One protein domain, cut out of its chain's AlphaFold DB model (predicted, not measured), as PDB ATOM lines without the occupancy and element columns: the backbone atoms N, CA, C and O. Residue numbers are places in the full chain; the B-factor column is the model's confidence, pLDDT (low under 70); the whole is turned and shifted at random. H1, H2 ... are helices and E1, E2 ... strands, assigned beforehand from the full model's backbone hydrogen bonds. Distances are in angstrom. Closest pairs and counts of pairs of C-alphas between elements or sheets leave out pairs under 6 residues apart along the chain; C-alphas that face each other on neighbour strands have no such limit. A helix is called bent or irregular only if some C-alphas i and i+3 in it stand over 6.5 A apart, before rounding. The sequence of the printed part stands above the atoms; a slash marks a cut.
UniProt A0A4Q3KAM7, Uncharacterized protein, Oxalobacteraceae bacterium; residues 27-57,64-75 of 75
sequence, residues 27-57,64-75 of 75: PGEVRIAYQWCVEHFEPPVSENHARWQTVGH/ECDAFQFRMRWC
ATOM      1  N   PRO A  27     185.689 162.240 261.211       79.81
ATOM      2  CA  PRO A  27     186.337 162.987 260.132       79.81
ATOM      3  C   PRO A  27     187.528 163.826 260.617       79.81
ATOM      4  O   PRO A  27     188.495 164.014 259.881       79.81
ATOM      5  N   GLY A  28     187.487 164.302 261.870       85.88
ATOM      6  CA  GLY A  28     188.566 165.095 262.467       85.88
ATOM      7  C   GLY A  28     189.869 164.315 262.665       85.88
ATOM      8  O   GLY A  28     190.940 164.917 262.726       85.88
ATOM      9  N   GLU A  29     189.796 162.983 262.711       87.50
ATOM     10  CA  GLU A  29     190.950 162.106 262.928       87.50
ATOM     11  C   GLU A  29     191.577 161.623 261.620       87.50
ATOM     12  O   GLU A  29     192.722 161.184 261.626       87.50
ATOM     13  N   VAL A  30     190.893 161.774 260.478       88.38
ATOM     14  CA  VAL A  30     191.388 161.306 259.169       88.38
ATOM     15  C   VAL A  30     192.740 161.932 258.828       88.38
ATOM     16  O   VAL A  30     193.655 161.233 258.399       88.38
ATOM     17  N   ARG A  31     192.912 163.238 259.076       89.81
ATOM     18  CA  ARG A  31     194.186 163.930 258.817       89.81
ATOM     19  C   ARG A  31     195.310 163.436 259.732       89.81
ATOM     20  O   ARG A  31     196.444 163.309 259.283       89.81
ATOM     21  N   ILE A  32     194.991 163.154 260.994       91.94
ATOM     22  CA  ILE A  32     195.950 162.655 261.989       91.94
ATOM     23  C   ILE A  32     196.366 161.225 261.626       91.94
ATOM     24  O   ILE A  32     197.553 160.912 261.602       91.94
ATOM     25  N   ALA A  33     195.398 160.383 261.269       90.94
ATOM     26  CA  ALA A  33     195.627 159.023 260.804       90.94
ATOM     27  C   ALA A  33     196.474 158.986 259.522       90.94
ATOM     28  O   ALA A  33     197.375 158.158 259.411       90.94
ATOM     29  N   TYR A  34     196.234 159.917 258.591       91.44
ATOM     30  CA  TYR A  34     197.047 160.071 257.387       91.44
ATOM     31  C   TYR A  34     198.500 160.423 257.711       91.44
ATOM     32  O   TYR A  34     199.406 159.740 257.245       91.44
ATOM     33  N   GLN A  35     198.731 161.460 258.527       92.50
ATOM     34  CA  GLN A  35     200.087 161.857 258.923       92.50
ATOM     35  C   GLN A  35     200.823 160.715 259.626       92.50
ATOM     36  O   GLN A  35     201.970 160.435 259.294       92.50
ATOM     37  N   TRP A  36     200.137 159.996 260.514       92.56
ATOM     38  CA  TRP A  36     200.713 158.844 261.196       92.56
ATOM     39  C   TRP A  36     201.146 157.739 260.219       92.56
ATOM     40  O   TRP A  36     202.245 157.206 260.357       92.56
ATOM     41  N   CYS A  37     200.330 157.437 259.198       91.38
ATOM     42  CA  CYS A  37     200.706 156.474 258.158       91.38
ATOM     43  C   CYS A  37     201.926 156.938 257.360       91.38
ATOM     44  O   CYS A  37     202.812 156.135 257.104       91.38
ATOM     45  N   VAL A  38     202.010 158.225 257.006       91.31
ATOM     46  CA  VAL A  38     203.180 158.779 256.303       91.31
ATOM     47  C   VAL A  38     204.457 158.625 257.137       91.31
ATOM     48  O   VAL A  38     205.506 158.296 256.590       91.31
ATOM     49  N   GLU A  39     204.372 158.833 258.452       92.75
ATOM     50  CA  GLU A  39     205.509 158.717 259.375       92.75
ATOM     51  C   GLU A  39     205.966 157.265 259.603       92.75
ATOM     52  O   GLU A  39     207.160 157.034 259.776       92.75
ATOM     53  N   HIS A  40     205.044 156.293 259.616       91.12
ATOM     54  CA  HIS A  40     205.338 154.906 260.022       91.12
ATOM     55  C   HIS A  40     205.419 153.916 258.855       91.12
ATOM     56  O   HIS A  40     206.136 152.919 258.936       91.12
ATOM     57  N   PHE A  41     204.685 154.172 257.774       89.25
ATOM     58  CA  PHE A  41     204.564 153.289 256.611       89.25
ATOM     59  C   PHE A  41     205.047 153.937 255.318       89.25
ATOM     60  O   PHE A  41     204.828 153.366 254.250       89.25
ATOM     61  N   GLU A  42     205.705 155.096 255.427       87.44
ATOM     62  CA  GLU A  42     206.158 155.929 254.312       87.44
ATOM     63  C   GLU A  42     204.981 156.581 253.551       87.44
ATOM     64  O   GLU A  42     203.820 156.195 253.720       87.44
ATOM     65  N   PRO A  43     205.220 157.627 252.740       84.25
ATOM     66  CA  PRO A  43     204.169 158.238 251.934       84.25
ATOM     67  C   PRO A  43     203.546 157.226 250.959       84.25
ATOM     68  O   PRO A  43     204.267 156.391 250.408       84.25
ATOM     69  N   PRO A  44     202.235 157.319 250.669       78.81
ATOM     70  CA  PRO A  44     201.617 156.441 249.691       78.81
ATOM     71  C   PRO A  44     202.204 156.771 248.315       78.81
ATOM     72  O   PRO A  44     202.080 157.893 247.820       78.81
ATOM     73  N   VAL A  45     202.879 155.801 247.703       75.94
ATOM     74  CA  VAL A  45     203.382 155.932 246.332       75.94
ATOM     75  C   VAL A  45     202.169 155.950 245.399       75.94
ATOM     76  O   VAL A  45     201.240 155.174 245.586       75.94
ATOM     77  N   SER A  46     202.142 156.811 244.382       64.62
ATOM     78  CA  SER A  46     201.015 156.928 243.439       64.62
ATOM     79  C   SER A  46     200.862 155.731 242.481       64.62
ATOM     80  O   SER A  46     200.291 155.867 241.401       64.62
ATOM     81  N   GLU A  47     201.410 154.572 242.832       59.50
ATOM     82  CA  GLU A  47     201.422 153.367 242.014       59.50
ATOM     83  C   GLU A  47     200.443 152.324 242.559       59.50
ATOM     84  O   GLU A  47     200.198 152.236 243.761       59.50
ATOM     85  N   ASN A  48     199.968 151.439 241.675       59.22
ATOM     86  CA  ASN A  48     199.126 150.274 242.003       59.22
ATOM     87  C   ASN A  48     199.772 149.281 243.001       59.22
ATOM     88  O   ASN A  48     199.187 148.245 243.336       59.22
ATOM     89  N   HIS A  49     200.985 149.565 243.478       62.62
ATOM     90  CA  HIS A  49     201.711 148.773 244.461       62.62
ATOM     91  C   HIS A  49     202.007 149.511 245.769       62.62
ATOM     92  O   HIS A  49     202.851 149.052 246.535       62.62
ATOM     93  N   ALA A  50     201.311 150.616 246.052       74.56
ATOM     94  CA  ALA A  50     201.438 151.303 247.329       74.56
ATOM     95  C   ALA A  50     201.163 150.351 248.506       74.56
ATOM     96  O   ALA A  50     200.174 149.615 248.514       74.56
ATOM     97  N   ARG A  51     202.041 150.389 249.514       85.69
ATOM     98  CA  ARG A  51     201.908 149.633 250.771       85.69
ATOM     99  C   ARG A  51     200.571 149.915 251.460       85.69
ATOM    100  O   ARG A  51     199.922 149.006 251.979       85.69
ATOM    101  N   TRP A  52     200.150 151.175 251.400       89.50
ATOM    102  CA  TRP A  52     198.844 151.633 251.838       89.50
ATOM    103  C   TRP A  52     198.321 152.748 250.930       89.50
ATOM    104  O   TRP A  52     199.082 153.422 250.235       89.50
ATOM    105  N   GLN A  53     197.008 152.953 250.942       89.31
ATOM    106  CA  GLN A  53     196.328 154.012 250.197       89.31
ATOM    107  C   GLN A  53     195.175 154.583 251.022       89.31
ATOM    108  O   GLN A  53     194.660 153.940 251.939       89.31
ATOM    109  N   THR A  54     194.741 155.792 250.678       87.56
ATOM    110  CA  THR A  54     193.596 156.442 251.316       87.56
ATOM    111  C   THR A  54     192.673 157.074 250.281       87.56
ATOM    112  O   THR A  54     193.114 157.586 249.256       87.56
ATOM    113  N   VAL A  55     191.377 157.028 250.559       86.50
ATOM    114  CA  VAL A  55     190.284 157.556 249.738       86.50
ATOM    115  C   VAL A  55     189.148 157.887 250.702       86.50
ATOM    116  O   VAL A  55     188.551 157.008 251.336       86.50
ATOM    117  N   GLY A  56     188.868 159.180 250.849       87.31
ATOM    118  CA  GLY A  56     187.925 159.673 251.849       87.31
ATOM    119  C   GLY A  56     188.370 159.297 253.264       87.31
ATOM    120  O   GLY A  56     189.430 159.711 253.714       87.31
ATOM    121  N   HIS A  57     187.541 158.535 253.980       88.50
ATOM    122  CA  HIS A  57     187.801 158.131 255.373       88.50
ATOM    123  C   HIS A  57     188.284 156.679 255.492       88.50
ATOM    124  O   HIS A  57     188.332 156.113 256.584       88.50
ATOM    125  N   GLU A  64     198.865 142.569 256.254       86.38
ATOM    126  CA  GLU A  64     198.048 142.327 257.446       86.38
ATOM    127  C   GLU A  64     198.672 142.950 258.705       86.38
ATOM    128  O   GLU A  64     197.954 143.491 259.552       86.38
ATOM    129  N   CYS A  65     200.003 142.937 258.836       87.50
ATOM    130  CA  CYS A  65     200.693 143.493 259.999       87.50
ATOM    131  C   CYS A  65     200.542 145.016 260.057       87.50
ATOM    132  O   CYS A  65     200.362 145.568 261.143       87.50
ATOM    133  N   ASP A  66     200.573 145.698 258.911       89.56
ATOM    134  CA  ASP A  66     200.343 147.147 258.841       89.56
ATOM    135  C   ASP A  66     198.902 147.498 259.199       89.56
ATOM    136  O   ASP A  66     198.653 148.399 260.006       89.56
ATOM    137  N   ALA A  67     197.948 146.735 258.653       88.75
ATOM    138  CA  ALA A  67     196.539 146.868 258.990       88.75
ATOM    139  C   ALA A  67     196.313 146.665 260.496       88.75
ATOM    140  O   ALA A  67     195.594 147.438 261.134       88.75
ATOM    141  N   PHE A  68     196.961 145.658 261.085       87.31
ATOM    142  CA  PHE A  68     196.885 145.373 262.511       87.31
ATOM    143  C   PHE A  68     197.487 146.501 263.360       87.31
ATOM    144  O   PHE A  68     196.845 146.958 264.307       87.31
ATOM    145  N   GLN A  69     198.674 147.002 263.011       88.44
ATOM    146  CA  GLN A  69     199.305 148.120 263.718       88.44
ATOM    147  C   GLN A  69     198.451 149.388 263.662       88.44
ATOM    148  O   GLN A  69     198.232 150.035 264.689       88.44
ATOM    149  N   PHE A  70     197.914 149.717 262.485       88.75
ATOM    150  CA  PHE A  70     197.016 150.854 262.319       88.75
ATOM    151  C   PHE A  70     195.731 150.680 263.140       88.75
ATOM    152  O   PHE A  70     195.281 151.608 263.815       88.75
ATOM    153  N   ARG A  71     195.164 149.466 263.145       84.31
ATOM    154  CA  ARG A  71     193.979 149.124 263.938       84.31
ATOM    155  C   ARG A  71     194.219 149.303 265.433       84.31
ATOM    156  O   ARG A  71     193.388 149.918 266.085       84.31
ATOM    157  N   MET A  72     195.328 148.797 265.969       84.69
ATOM    158  CA  MET A  72     195.639 148.862 267.405       84.69
ATOM    159  C   MET A  72     195.733 150.289 267.949       84.69
ATOM    160  O   MET A  72     195.637 150.497 269.155       84.69
ATOM    161  N   ARG A  73     195.953 151.274 267.076       82.31
ATOM    162  CA  ARG A  73     196.042 152.677 267.469       82.31
ATOM    163  C   ARG A  73     194.694 153.398 267.435       82.31
ATOM    164  O   ARG A  73     194.479 154.270 268.271       82.31
ATOM    165  N   TRP A  74     193.816 153.056 266.490       76.50
ATOM    166  CA  TRP A  74     192.544 153.756 266.249       76.50
ATOM    167  C   TRP A  74     191.279 152.965 266.633       76.50
ATOM    168  O   TRP A  74     190.172 153.455 266.404       76.50
ATOM    169  N   CYS A  75     191.419 151.767 267.208       64.56
ATOM    170  CA  CYS A  75     190.360 150.990 267.871       64.56
ATOM    171  C   CYS A  75     190.639 150.885 269.372       64.56
ATOM    172  O   CYS A  75     189.648 150.892 270.136       64.56
TER     173      CYS A  75
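What this domain is: This is residues 27 to 57 and 64 to 75 of the 75 residues of an uncharacterized protein of Oxalobacteraceae bacterium (UniProt A0A4Q3KAM7). Helix H1 has the chain folding back from its end through a loop, residues 42 to 51, into short strand E1, which runs back beside it; helix H2 makes the third corner of a loose triangle. The printed part has 43 residues, in the order H1, E1, H2, and is mostly helix. It is compact, with a radius of gyration of the C-alphas of 10.3 A, and spans 27 by 22 by 16 A.

How they stand to each other: H1, residues 27 to 41, and H2, residues 64 to 74, are close but not clearly touching; their closest C-alphas, Phe 41 and Asp 66, are 7.8 A apart. They run opposite ways at a steep tilt of 43 degrees. E1, residues 52 to 55, pairs with no named strand; its closest C-alpha to H1 is Trp 52, 7.6 A from that of Phe 41. E1 and H2 are only just apart, at 8.5 A between closest C-alphas. Of the O i to N i+4 pairs, 9 of 11 in H1 and 6 of 7 in H2 are within hydrogen-bond range.

Where its parts are: H1 is 20.9 A long from C-alpha 27 at (186.337, 162.987, 260.132); it is irregular, but only just: C-alphas 28 and 31 are 6.8 A apart. E1 is 10.6 A long; H2, 15.4 A, ends at C-alpha 74 (192.544, 153.756, 266.249).

The domain as a whole: The farthest C-alphas, Glu 47 and Cys 75, are 28.2 A apart. Residues 58 to 63 are not printed; C-alphas 57 and 64 are 18.9 A apart across the cut. The link from H1 to E1 is short. Residues 46 to 49 and 75 have pLDDT under 70.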